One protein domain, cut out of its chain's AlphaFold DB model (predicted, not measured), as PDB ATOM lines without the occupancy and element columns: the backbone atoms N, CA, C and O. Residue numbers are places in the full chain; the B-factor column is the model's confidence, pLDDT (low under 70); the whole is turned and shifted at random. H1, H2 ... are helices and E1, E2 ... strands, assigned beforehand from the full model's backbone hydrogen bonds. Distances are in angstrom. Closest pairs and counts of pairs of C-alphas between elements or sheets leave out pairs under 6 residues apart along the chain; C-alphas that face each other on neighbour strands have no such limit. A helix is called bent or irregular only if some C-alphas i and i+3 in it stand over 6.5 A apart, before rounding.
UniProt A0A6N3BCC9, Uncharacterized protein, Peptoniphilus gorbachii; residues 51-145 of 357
ATOM      1  N   LEU A  51      42.643  45.301   6.088       97.62
ATOM      2  CA  LEU A  51      41.235  45.613   5.912       97.62
ATOM      3  C   LEU A  51      40.581  44.501   5.109       97.62
ATOM      4  O   LEU A  51      41.005  44.201   4.001       97.62
ATOM      5  N   PHE A  52      39.524  43.917   5.648       97.44
ATOM      6  CA  PHE A  52      38.754  42.869   5.007       97.44
ATOM      7  C   PHE A  52      37.357  43.358   4.676       97.44
ATOM      8  O   PHE A  52      36.772  44.179   5.389       97.44
ATOM      9  N   MET A  53      36.795  42.781   3.622       97.12
ATOM     10  CA  MET A  53      35.389  42.915   3.299       97.12
ATOM     11  C   MET A  53      34.752  41.541   3.138       97.12
ATOM     12  O   MET A  53      35.256  40.681   2.412       97.12
ATOM     13  N   ALA A  54      33.627  41.345   3.818       96.38
ATOM     14  CA  ALA A  54      32.792  40.173   3.635       96.38
ATOM     15  C   ALA A  54      32.080  40.248   2.280       96.38
ATOM     16  O   ALA A  54      31.493  41.275   1.926       96.38
ATOM     17  N   ARG A  55      32.099  39.153   1.524       94.25
ATOM     18  CA  ARG A  55      31.475  39.070   0.197       94.25
ATOM     19  C   ARG A  55      30.667  37.790   0.033       94.25
ATOM     20  O   ARG A  55      30.747  36.887   0.859       94.25
ATOM     21  N   GLU A  56      29.899  37.714  -1.049       91.19
ATOM     22  CA  GLU A  56      29.232  36.474  -1.442       91.19
ATOM     23  C   GLU A  56      30.262  35.370  -1.721       91.19
ATOM     24  O   GLU A  56      31.316  35.612  -2.326       91.19
ATOM     25  N   ASN A  57      29.945  34.156  -1.273       88.62
ATOM     26  CA  ASN A  57      30.740  32.967  -1.545       88.62
ATOM     27  C   ASN A  57      30.495  32.499  -2.988       88.62
ATOM     28  O   ASN A  57      29.351  32.303  -3.396       88.62
ATOM     29  N   LEU A  58      31.563  32.291  -3.754       85.75
ATOM     30  CA  LEU A  58      31.514  31.817  -5.140       85.75
ATOM     31  C   LEU A  58      31.710  30.288  -5.236       85.75
ATOM     32  O   LEU A  58      31.934  29.757  -6.324       85.75
ATOM     33  N   GLY A  59      31.600  29.576  -4.110       84.75
ATOM     34  CA  GLY A  59      31.783  28.129  -3.977       84.75
ATOM     35  C   GLY A  59      33.179  27.706  -3.510       84.75
ATOM     36  O   GLY A  59      33.493  26.519  -3.545       84.75
ATOM     37  N   GLU A  60      34.027  28.646  -3.091       85.19
ATOM     38  CA  GLU A  60      35.413  28.391  -2.685       85.19
ATOM     39  C   GLU A  60      35.584  27.958  -1.223       85.19
ATOM     40  O   GLU A  60      36.636  27.430  -0.866       85.19
ATOM     41  N   SER A  61      34.583  28.178  -0.368       86.00
ATOM     42  CA  SER A  61      34.650  27.813   1.053       86.00
ATOM     43  C   SER A  61      33.305  27.314   1.587       86.00
ATOM     44  O   SER A  61      32.287  27.364   0.901       86.00
ATOM     45  N   ASN A  62      33.290  26.829   2.833       86.31
ATOM     46  CA  ASN A  62      32.053  26.482   3.542       86.31
ATOM     47  C   ASN A  62      31.428  27.687   4.271       86.31
ATOM     48  O   ASN A  62      30.355  27.559   4.859       86.31
ATOM     49  N   GLU A  63      32.102  28.839   4.282       86.69
ATOM     50  CA  GLU A  63      31.609  30.040   4.951       86.69
ATOM     51  C   GLU A  63      30.513  30.696   4.122       86.69
ATOM     52  O   GLU A  63      30.616  30.803   2.904       86.69
ATOM     53  N   LYS A  64      29.457  31.187   4.769       88.69
ATOM     54  CA  LYS A  64      28.369  31.853   4.044       88.69
ATOM     55  C   LYS A  64      28.835  33.149   3.373       88.69
ATOM     56  O   LYS A  64      28.438  33.421   2.246       88.69
ATOM     57  N   PHE A  65      29.686  33.909   4.062       93.00
ATOM     58  CA  PHE A  65      30.242  35.173   3.587       93.00
ATOM     59  C   PHE A  65      31.746  35.221   3.879       93.00
ATOM     60  O   PHE A  65      32.127  35.686   4.958       93.00
ATOM     61  N   PRO A  66      32.591  34.694   2.974       93.19
ATOM     62  CA  PRO A  66      34.034  34.711   3.155       93.19
ATOM     63  C   PRO A  66      34.570  36.141   3.235       93.19
ATOM     64  O   PRO A  66      34.057  37.060   2.586       93.19
ATOM     65  N   LEU A  67      35.625  36.306   4.030       95.12
ATOM     66  CA  LEU A  67      36.382  37.547   4.127       95.12
ATOM     67  C   LEU A  67      37.466  37.584   3.050       95.12
ATOM     68  O   LEU A  67      38.241  36.641   2.904       95.12
ATOM     69  N   SER A  68      37.528  38.693   2.325       96.31
ATOM     70  CA  SER A  68      38.597  38.997   1.377       96.31
ATOM     71  C   SER A  68      39.339  40.234   1.840       96.31
ATOM     72  O   SER A  68      38.703  41.249   2.129       96.31
ATOM     73  N   GLU A  69      40.666  40.170   1.891       97.38
ATOM     74  CA  GLU A  69      41.477  41.351   2.175       97.38
ATOM     75  C   GLU A  69      41.346  42.342   1.016       97.38
ATOM     76  O   GLU A  69      41.374  41.946  -0.149       97.38
ATOM     77  N   ILE A  70      41.196  43.628   1.314       97.94
ATOM     78  CA  ILE A  70      41.351  44.706   0.345       97.94
ATOM     79  C   ILE A  70      42.806  45.148   0.406       97.94
ATOM     80  O   ILE A  70      43.194  45.892   1.305       97.94
ATOM     81  N   LEU A  71      43.605  44.690  -0.558       95.94
ATOM     82  CA  LEU A  71      45.027  45.001  -0.597       95.94
ATOM     83  C   LEU A  71      45.221  46.503  -0.823       95.94
ATOM     84  O   LEU A  71      44.831  47.066  -1.855       95.94
ATOM     85  N   GLY A  72      45.864  47.141   0.145       87.94
ATOM     86  CA  GLY A  72      46.227  48.545   0.118       87.94
ATOM     87  C   GLY A  72      47.102  48.901   1.309       87.94
ATOM     88  O   GLY A  72      47.310  48.093   2.209       87.94
ATOM     89  N   ASP A  73      47.613  50.124   1.297       85.94
ATOM     90  CA  ASP A  73      48.573  50.566   2.297       85.94
ATOM     91  C   ASP A  73      47.806  51.268   3.414       85.94
ATOM     92  O   ASP A  73      47.450  52.436   3.279       85.94
ATOM     93  N   LEU A  74      47.511  50.554   4.496       93.12
ATOM     94  CA  LEU A  74      47.171  51.156   5.783       93.12
ATOM     95  C   LEU A  74      48.326  50.880   6.740       93.12
ATOM     96  O   LEU A  74      48.788  49.745   6.845       93.12
ATOM     97  N   ASN A  75      48.796  51.916   7.428       90.31
ATOM     98  CA  ASN A  75      49.858  51.793   8.422       90.31
ATOM     99  C   ASN A  75      49.302  51.957   9.853       90.31
ATOM    100  O   ASN A  75      48.100  52.144  10.068       90.31
ATOM    101  N   LEU A  76      50.183  51.873  10.852       89.94
ATOM    102  CA  LEU A  76      49.792  52.035  12.252       89.94
ATOM    103  C   LEU A  76      49.250  53.446  12.558       89.94
ATOM    104  O   LEU A  76      48.269  53.570  13.289       89.94
ATOM    105  N   ASP A  77      49.828  54.495  11.962       89.81
ATOM    106  CA  ASP A  77      49.339  55.874  12.108       89.81
ATOM    107  C   ASP A  77      47.899  56.002  11.553       89.81
ATOM    108  O   ASP A  77      47.050  56.653  12.167       89.81
ATOM    109  N   ASP A  78      47.572  55.331  10.444       93.75
ATOM    110  CA  ASP A  78      46.212  55.252   9.897       93.75
ATOM    111  C   ASP A  78      45.257  54.500  10.819       93.75
ATOM    112  O   ASP A  78      44.136  54.957  11.058       93.75
ATOM    113  N   TYR A  79      45.701  53.381  11.390       93.38
ATOM    114  CA  TYR A  79      44.924  52.648  12.384       93.38
ATOM    115  C   TYR A  79      44.570  53.548  13.580       93.38
ATOM    116  O   TYR A  79      43.401  53.664  13.956       93.38
ATOM    117  N   GLU A  80      45.540  54.286  14.126       91.56
ATOM    118  CA  GLU A  80      45.298  55.256  15.200       91.56
ATOM    119  C   GLU A  80      44.326  56.374  14.776       91.56
ATOM    120  O   GLU A  80      43.427  56.749  15.538       91.56
ATOM    121  N   ARG A  81      44.448  56.886  13.541       92.25
ATOM    122  CA  ARG A  81      43.545  57.909  12.973       92.25
ATOM    123  C   ARG A  81      42.099  57.430  12.890       92.25
ATOM    124  O   ARG A  81      41.182  58.202  13.199       92.25
ATOM    125  N   ILE A  82      41.882  56.174  12.499       95.12
ATOM    126  CA  ILE A  82      40.545  55.572  12.408       95.12
ATOM    127  C   ILE A  82      39.874  55.641  13.780       95.12
ATOM    128  O   ILE A  82      38.802  56.244  13.911       95.12
ATOM    129  N   PHE A  83      40.547  55.126  14.809       94.12
ATOM    130  CA  PHE A  83      40.001  55.007  16.163       94.12
ATOM    131  C   PHE A  83      40.077  56.289  17.002       94.12
ATOM    132  O   PHE A  83      39.533  56.329  18.108       94.12
ATOM    133  N   LYS A  84      40.672  57.375  16.491       90.75
ATOM    134  CA  LYS A  84      40.696  58.673  17.179       90.75
ATOM    135  C   LYS A  84      39.274  59.152  17.506       90.75
ATOM    136  O   LYS A  84      38.475  59.442  16.606       90.75
ATOM    137  N   GLY A  85      38.989  59.271  18.804       86.56
ATOM    138  CA  GLY A  85      37.689  59.684  19.344       86.56
ATOM    139  C   GLY A  85      36.649  58.563  19.464       86.56
ATOM    140  O   GLY A  85      35.477  58.867  19.677       86.56
ATOM    141  N   ALA A  86      37.041  57.296  19.297       92.75
ATOM    142  CA  ALA A  86      36.200  56.147  19.621       92.75
ATOM    143  C   ALA A  86      36.265  55.821  21.122       92.75
ATOM    144  O   ALA A  86      37.316  55.951  21.753       92.75
ATOM    145  N   ASN A  87      35.145  55.359  21.671       91.12
ATOM    146  CA  ASN A  87      35.014  54.927  23.055       91.12
ATOM    147  C   ASN A  87      34.982  53.399  23.108       91.12
ATOM    148  O   ASN A  87      34.042  52.755  22.639       91.12
ATOM    149  N   PHE A  88      36.013  52.817  23.709       88.19
ATOM    150  CA  PHE A  88      36.080  51.384  23.963       88.19
ATOM    151  C   PHE A  88      35.312  51.075  25.244       88.19
ATOM    152  O   PHE A  88      35.592  51.661  26.291       88.19
ATOM    153  N   THR A  89      34.325  50.185  25.157       83.00
ATOM    154  CA  THR A  89      33.494  49.805  26.301       83.00
ATOM    155  C   THR A  89      33.753  48.349  26.679       83.00
ATOM    156  O   THR A  89      34.023  47.514  25.818       83.00
ATOM    157  N   ASP A  90      33.607  48.015  27.962       82.44
ATOM    158  CA  ASP A  90      33.666  46.623  28.440       82.44
ATOM    159  C   ASP A  90      32.329  45.880  28.273       82.44
ATOM    160  O   ASP A  90      32.123  44.802  28.833       82.44
ATOM    161  N   LYS A  91      31.379  46.455  27.527       90.06
ATOM    162  CA  LYS A  91      30.072  45.844  27.307       90.06
ATOM    163  C   LYS A  91      30.214  44.679  26.333       90.06
ATOM    164  O   LYS A  91      30.409  44.878  25.133       90.06
ATOM    165  N   GLU A  92      30.073  43.471  26.863       91.50
ATOM    166  CA  GLU A  92      29.986  42.262  26.053       91.50
ATOM    167  C   GLU A  92      28.668  42.219  25.274       91.50
ATOM    168  O   GLU A  92      27.595  42.554  25.787       91.50
ATOM    169  N   ILE A  93      28.764  41.793  24.021       91.38
ATOM    170  CA  ILE A  93      27.640  41.565  23.120       91.38
ATOM    171  C   ILE A  93      27.799  40.205  22.439       91.38
ATOM    172  O   ILE A  93      28.902  39.660  22.334       91.38
ATOM    173  N   GLU A  94      26.681  39.656  21.971       90.56
ATOM    174  CA  GLU A  94      26.700  38.463  21.132       90.56
ATOM    175  C   GLU A  94      27.409  38.768  19.809       90.56
ATOM    176  O   GLU A  94      27.200  39.829  19.208       90.56
ATOM    177  N   LYS A  95      28.248  37.826  19.369       90.56
ATOM    178  CA  LYS A  95      28.990  37.942  18.116       90.56
ATOM    179  C   LYS A  95      28.020  37.998  16.939       90.56
ATOM    180  O   LYS A  95      27.197  37.096  16.771       90.56
ATOM    181  N   LYS A  96      28.115  39.035  16.106       89.38
ATOM    182  CA  LYS A  96      27.216  39.186  14.954       89.38
ATOM    183  C   LYS A  96      27.768  38.400  13.770       89.38
ATOM    184  O   LYS A  96      28.925  38.562  13.390       89.38
ATOM    185  N   GLU A  97      26.916  37.607  13.122       90.44
ATOM    186  CA  GLU A  97      27.273  36.987  11.844       90.44
ATOM    187  C   GLU A  97      27.651  38.049  10.803       90.44
ATOM    188  O   GLU A  97      27.091  39.154  10.768       90.44
ATOM    189  N   ASN A  98      28.606  37.702   9.941       92.25
ATOM    190  CA  ASN A  98      28.970  38.528   8.799       92.25
ATOM    191  C   ASN A  98      27.839  38.584   7.773       92.25
ATOM    192  O   ASN A  98      27.010  37.679   7.670       92.25
ATOM    193  N   LYS A  99      27.816  39.676   7.019       93.50
ATOM    194  CA  LYS A  99      26.933  39.944   5.888       93.50
ATOM    195  C   LYS A  99      27.756  40.568   4.759       93.50
ATOM    196  O   LYS A  99      28.785  41.180   5.043       93.50
ATOM    197  N   PRO A 100      27.314  40.464   3.496       92.31
ATOM    198  CA  PRO A 100      28.001  41.103   2.380       92.31
ATOM    199  C   PRO A 100      28.182  42.606   2.625       92.31
ATOM    200  O   PRO A 100      27.233  43.291   3.008       92.31
ATOM    201  N   GLY A 101      29.396  43.108   2.402       94.25
ATOM    202  CA  GLY A 101      29.764  44.512   2.594       94.25
ATOM    203  C   GLY A 101      30.172  44.890   4.022       94.25
ATOM    204  O   GLY A 101      30.575  46.039   4.244       94.25
ATOM    205  N   ASP A 102      30.111  43.955   4.982       97.12
ATOM    206  CA  ASP A 102      30.708  44.161   6.304       97.12
ATOM    207  C   ASP A 102      32.218  44.373   6.159       97.12
ATOM    208  O   ASP A 102      32.895  43.634   5.442       97.12
ATOM    209  N   VAL A 103      32.737  45.386   6.855       98.00
ATOM    210  CA  VAL A 103      34.155  45.758   6.830       98.00
ATOM    211  C   VAL A 103      34.776  45.410   8.170       98.00
ATOM    212  O   VAL A 103      34.264  45.826   9.210       98.00
ATOM    213  N   ILE A 104      35.875  44.667   8.143       97.69
ATOM    214  CA  ILE A 104      36.635  44.284   9.330       97.69
ATOM    215  C   ILE A 104      38.033  44.868   9.183       97.69
ATOM    216  O   ILE A 104      38.682  44.653   8.167       97.69
ATOM    217  N   ILE A 105      38.499  45.605  10.184       97.06
ATOM    218  CA  ILE A 105      39.905  45.992  10.284       97.06
ATOM    219  C   ILE A 105      40.587  45.092  11.304       97.06
ATOM    220  O   ILE A 105      40.036  44.861  12.382       97.06
ATOM    221  N   SER A 106      41.764  44.578  10.966       94.44
ATOM    222  CA  SER A 106      42.576  43.800  11.889       94.44
ATOM    223  C   SER A 106      43.934  44.448  12.118       94.44
ATOM    224  O   SER A 106      44.512  45.063  11.221       94.44
ATOM    225  N   SER A 107      44.443  44.253  13.326       91.44
ATOM    226  CA  SER A 107      45.853  44.373  13.684       91.44
ATOM    227  C   SER A 107      46.307  43.061  14.332       91.44
ATOM    228  O   SER A 107      45.474  42.194  14.601       91.44
ATOM    229  N   ASP A 108      47.599  42.922  14.638       83.06
ATOM    230  CA  ASP A 108      48.164  41.719  15.279       83.06
ATOM    231  C   ASP A 108      47.426  41.275  16.564       83.06
ATOM    232  O   ASP A 108      47.504  40.112  16.955       83.06
ATOM    233  N   GLU A 109      46.703  42.185  17.224       81.75
ATOM    234  CA  GLU A 109      46.052  41.933  18.513       81.75
ATOM    235  C   GLU A 109      44.519  41.948  18.460       81.75
ATOM    236  O   GLU A 109      43.876  41.525  19.422       81.75
ATOM    237  N   ARG A 110      43.910  42.501  17.401       90.19
ATOM    238  CA  ARG A 110      42.485  42.866  17.411       90.19
ATOM    239  C   ARG A 110      41.849  42.710  16.043       90.19
ATOM    240  O   ARG A 110      42.419  43.117  15.039       90.19
ATOM    241  N   GLU A 111      40.610  42.238  16.033       94.44
ATOM    242  CA  GLU A 111      39.735  42.261  14.863       94.44
ATOM    243  C   GLU A 111      38.484  43.061  15.197       94.44
ATOM    244  O   GLU A 111      37.788  42.775  16.171       94.44
ATOM    245  N   ILE A 112      38.200  44.092  14.405       96.44
ATOM    246  CA  ILE A 112      37.096  45.007  14.670       96.44
ATOM    247  C   ILE A 112      36.224  45.120  13.429       96.44
ATOM    248  O   ILE A 112      36.631  45.655  12.397       96.44
ATOM    249  N   LYS A 113      34.984  44.660  13.551       97.25
ATOM    250  CA  LYS A 113      33.929  44.850  12.564       97.25
ATOM    251  C   LYS A 113      33.329  46.246  12.705       97.25
ATOM    252  O   LYS A 113      32.793  46.622  13.749       97.25
ATOM    253  N   LEU A 114      33.437  47.023  11.635       97.69
ATOM    254  CA  LEU A 114      33.066  48.433  11.591       97.69
ATOM    255  C   LEU A 114      31.589  48.589  11.224       97.69
ATOM    256  O   LEU A 114      31.094  47.968  10.282       97.69
ATOM    257  N   ALA A 115      30.880  49.451  11.950       96.50
ATOM    258  CA  ALA A 115      29.451  49.651  11.747       96.50
ATOM    259  C   ALA A 115      29.153  50.292  10.378       96.50
ATOM    260  O   ALA A 115      29.736  51.315  10.009       96.50
ATOM    261  N   ALA A 116      28.203  49.711   9.638       93.69
ATOM    262  CA  ALA A 116      27.742  50.239   8.351       93.69
ATOM    263  C   ALA A 116      26.846  51.486   8.486       93.69
ATOM    264  O   ALA A 116      26.757  52.283   7.558       93.69
ATOM    265  N   GLY A 117      26.205  51.668   9.640       93.56
ATOM    266  CA  GLY A 117      25.347  52.808   9.947       93.56
ATOM    267  C   GLY A 117      25.307  53.079  11.446       93.56
ATOM    268  O   GLY A 117      25.788  52.263  12.239       93.56
ATOM    269  N   ASP A 118      24.759  54.228  11.822       93.31
ATOM    270  CA  ASP A 118      24.554  54.596  13.216       93.31
ATOM    271  C   ASP A 118      23.153  54.226  13.716       93.31
ATOM    272  O   ASP A 118      22.208  54.011  12.953       93.31
ATOM    273  N   LYS A 119      23.039  54.164  15.039       91.25
ATOM    274  CA  LYS A 119      21.789  54.115  15.777       91.25
ATOM    275  C   LYS A 119      21.789  55.291  16.742       91.25
ATOM    276  O   LYS A 119      22.670  55.393  17.589       91.25
ATOM    277  N   ASP A 120      20.821  56.189  16.592       91.44
ATOM    278  CA  ASP A 120      20.713  57.400  17.413       91.44
ATOM    279  C   ASP A 120      22.018  58.230  17.436       91.44
ATOM    280  O   ASP A 120      22.411  58.757  18.477       91.44
ATOM    281  N   LYS A 121      22.687  58.366  16.274       91.44
ATOM    282  CA  LYS A 121      23.984  59.052  16.088       91.44
ATOM    283  C   LYS A 121      25.191  58.365  16.735       91.44
ATOM    284  O   LYS A 121      26.260  58.968  16.819       91.44
ATOM    285  N   VAL A 122      25.045  57.111  17.160       93.31
ATOM    286  CA  VAL A 122      26.135  56.284  17.687       93.31
ATOM    287  C   VAL A 122      26.382  55.102  16.756       93.31
ATOM    288  O   VAL A 122      25.481  54.331  16.438       93.31
ATOM    289  N   PHE A 123      27.625  54.941  16.319       96.06
ATOM    290  CA  PHE A 123      28.072  53.773  15.569       96.06
ATOM    291  C   PHE A 123      28.493  52.678  16.551       96.06
ATOM    292  O   PHE A 123      29.432  52.856  17.325       96.06
ATOM    293  N   GLU A 124      27.796  51.544  16.507       95.38
ATOM    294  CA  GLU A 124      28.062  50.367  17.339       95.38
ATOM    295  C   GLU A 124      28.983  49.386  16.596       95.38
ATOM    296  O   GLU A 124      28.521  48.489  15.883       95.38
ATOM    297  N   ASN A 125      30.293  49.574  16.744       96.00
ATOM    298  CA  ASN A 125      31.318  48.698  16.175       96.00
ATOM    299  C   ASN A 125      31.574  47.506  17.110       96.00
ATOM    300  O   ASN A 125      31.277  47.554  18.305       96.00
ATOM    301  N   GLU A 126      32.123  46.429  16.565       95.56
ATOM    302  CA  GLU A 126      32.253  45.151  17.261       95.56
ATOM    303  C   GLU A 126      33.706  44.677  17.245       95.56
ATOM    304  O   GLU A 126      34.231  44.332  16.193       95.56
ATOM    305  N   GLU A 127      34.346  44.627  18.410       95.38
ATOM    306  CA  GLU A 127      35.619  43.926  18.580       95.38
ATOM    307  C   GLU A 127      35.358  42.438  18.795       95.38
ATOM    308  O   GLU A 127      34.724  42.038  19.777       95.38
ATOM    309  N   ILE A 128      35.836  41.631  17.857       92.50
ATOM    310  CA  ILE A 128      35.580  40.200  17.770       92.50
ATOM    311  C   ILE A 128      36.572  39.465  18.675       92.50
ATOM    312  O   ILE A 128      37.780  39.615  18.526       92.50
ATOM    313  N   ASN A 129      36.069  38.620  19.579       87.00
ATOM    314  CA  ASN A 129      36.890  37.649  20.312       87.00
ATOM    315  C   ASN A 129      36.468  36.212  19.954       87.00
ATOM    316  O   ASN A 129      35.497  35.982  19.228       87.00
ATOM    317  N   GLU A 130      37.183  35.220  20.497       81.31
ATOM    318  CA  GLU A 130      36.943  33.796  20.211       81.31
ATOM    319  C   GLU A 130      35.501  33.339  20.492       81.31
ATOM    320  O   GLU A 130      34.975  32.486  19.779       81.31
ATOM    321  N   LYS A 131      34.869  33.878  21.545       79.75
ATOM    322  CA  LYS A 131      33.549  33.428  22.029       79.75
ATOM    323  C   LYS A 131      32.482  34.520  22.025       79.75
ATOM    324  O   LYS A 131      31.351  34.245  21.644       79.75
ATOM    325  N   ASN A 132      32.856  35.731  22.434       85.69
ATOM    326  CA  ASN A 132      31.978  36.897  22.553       85.69
ATOM    327  C   ASN A 132      32.589  38.074  21.788       85.69
ATOM    328  O   ASN A 132      33.735  38.004  21.344       85.69
ATOM    329  N   SER A 133      31.868  39.186  21.717       92.62
ATOM    330  CA  SER A 133      32.404  40.434  21.186       92.62
ATOM    331  C   SER A 133      32.274  41.565  22.202       92.62
ATOM    332  O   SER A 133      31.465  41.492  23.128       92.62
ATOM    333  N   LYS A 134      33.077  42.617  22.040       94.25
ATOM    334  CA  LYS A 134      32.969  43.853  22.826       94.25
ATOM    335  C   LYS A 134      32.432  44.984  21.967       94.25
ATOM    336  O   LYS A 134      32.771  45.100  20.789       94.25
ATOM    337  N   LEU A 135      31.597  45.825  22.567       93.69
ATOM    338  CA  LEU A 135      31.056  47.005  21.906       93.69
ATOM    339  C   LEU A 135      32.076  48.156  21.901       93.69
ATOM    340  O   LEU A 135      32.601  48.548  22.946       93.69
ATOM    341  N   ILE A 136      32.283  48.750  20.729       94.38
ATOM    342  CA  ILE A 136      33.030  49.998  20.551       94.38
ATOM    343  C   ILE A 136      32.071  51.046  19.994       94.38
ATOM    344  O   ILE A 136      31.565  50.912  18.878       94.38
ATOM    345  N   GLU A 137      31.849  52.112  20.753       95.06
ATOM    346  CA  GLU A 137      30.954  53.199  20.365       95.06
ATOM    347  C   GLU A 137      31.750  54.353  19.755       95.06
ATOM    348  O   GLU A 137      32.808  54.743  20.253       95.06
ATOM    349  N   SER A 138      31.244  54.941  18.676       95.31
ATOM    350  CA  SER A 138      31.830  56.150  18.103       95.31
ATOM    351  C   SER A 138      30.757  57.099  17.583       95.31
ATOM    352  O   SER A 138      29.738  56.673  17.051       95.31
ATOM    353  N   ASN A 139      31.006  58.405  17.688       93.44
ATOM    354  CA  ASN A 139      30.102  59.432  17.144       93.44
ATOM    355  C   ASN A 139      30.313  59.667  15.637       93.44
ATOM    356  O   ASN A 139      29.544  60.373  14.997       93.44
ATOM    357  N   ASN A 140      31.380  59.093  15.077       92.12
ATOM    358  CA  ASN A 140      31.724  59.155  13.661       92.12
ATOM    359  C   ASN A 140      31.883  57.735  13.111       92.12
ATOM    360  O   ASN A 140      32.304  56.831  13.840       92.12
ATOM    361  N   SER A 141      31.612  57.550  11.819       95.19
ATOM    362  CA  SER A 141      31.753  56.250  11.156       95.19
ATOM    363  C   SER A 141      33.227  55.844  11.036       95.19
ATOM    364  O   SER A 141      33.971  56.408  10.231       95.19
ATOM    365  N   LEU A 142      33.644  54.831  11.803       97.12
ATOM    366  CA  LEU A 142      34.981  54.236  11.681       97.12
ATOM    367  C   LEU A 142      35.160  53.553  10.320       97.12
ATOM    368  O   LEU A 142      36.226  53.649   9.718       97.12
ATOM    369  N   ARG A 143      34.085  52.947   9.798       97.12
ATOM    370  CA  ARG A 143      34.035  52.358   8.456       97.12
ATOM    371  C   ARG A 143      34.383  53.378   7.378       97.12
ATOM    372  O   ARG A 143      35.266  53.127   6.563       97.12
ATOM    373  N   LYS A 144      33.709  54.536   7.384       95.25
ATOM    374  CA  LYS A 144      33.963  55.601   6.405       95.25
ATOM    375  C   LYS A 144      35.402  56.101   6.511       95.25
ATOM    376  O   LYS A 144      36.066  56.191   5.490       95.25
ATOM    377  N   LYS A 145      35.905  56.345   7.729       95.31
ATOM    378  CA  LYS A 145      37.306  56.746   7.945       95.31
ATOM    379  C   LYS A 145      38.299  55.736   7.361       95.31
ATOM    380  O   LYS A 145      39.183  56.143   6.618       95.31
TER     381      LYS A 145
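Overview. This is residues 51 to 145 of the 357 residues of an uncharacterized protein of Peptoniphilus gorbachii (UniProt A0A6N3BCC9). One strongly twisted sheet of seven strands runs through the whole model like a turning ribbon, with two short helices, H1 and H2, that only graze it. The hairpin of E1 and E2 forms one edge of the sheet, and its long loop, residues 55 to 66, reaches far from the middle; the bent strand E3 forms the other edge. The printed part has 95 residues, with named elements in the order E1 E2 H1 E3 E4 E5 E6 E7 H2; the sheet's order is E2 E1 E4 E5 E6 E7 E3, all antiparallel, and the class is mixed, helices and strands. The whole is compact, with a radius of gyration of the C-alphas of 13.4 A and spans of 39 by 31 by 25 A.

Arrangement. E4, residues 103 to 107, E5, residues 110 to 114, E6, residues 123 to 128, and E7, residues 133 to 138, form a meander, each strand the antiparallel neighbour of the one before. In the hairpin of E4 and E5, N 105 and O 112 are 2.9 A apart, within hydrogen-bond range. In the hairpin of E5 and E6, N 113 and O 126 are 2.8 A apart; in that of E6 and E7, N 125 and O 136 are 2.8 A apart. Beside E7 is the edge strand E3, residues 86 to 93, with N 87 and O 137 at 2.8 A; E3 bends by 78 degrees at residue 90. Beside E4 is E1, residues 51 to 54, with N 52 and O 104 at 2.8 A. E1 forms a hairpin with the edge strand E2, residues 67 to 69, with N 53 and O 68 at 2.9 A. From edge to edge the strands' lines turn by 156 degrees. H1, residues 76 to 83, and H2, residues 142 to 145, are on the sheet but only graze it. They only just touch, with 3 pairs of C-alphas within 8 A, the closest those of Ile 82 and Lys 145, 5.6 A apart. In H1 every O i to N i+4 pair is within hydrogen-bond range; H2 is too short for such a pair.

Along the chain. E1 begins at C-alpha 51 (41.235, 45.613, 5.912) and measures 10.3 A; E2 measures 6.7 A. H1 measures 11.0 A, and E3, the longest strand, 17.3 A. E4 measures 13.6 A, E5 12.4 A, E6 15.7 A and E7 16.0 A. H2 measures 5.1 A and ends at C-alpha 145 (37.306, 56.746, 7.945).

Size, cuts and confidence. The two C-alphas farthest apart are those of Gly 59 and Gly 85, 39.7 A. The printed part has no cut. The link from E1 to E2, 12 residues, is long. The mean pLDDT of the printed part is 92.1, and no printed residue is under 70.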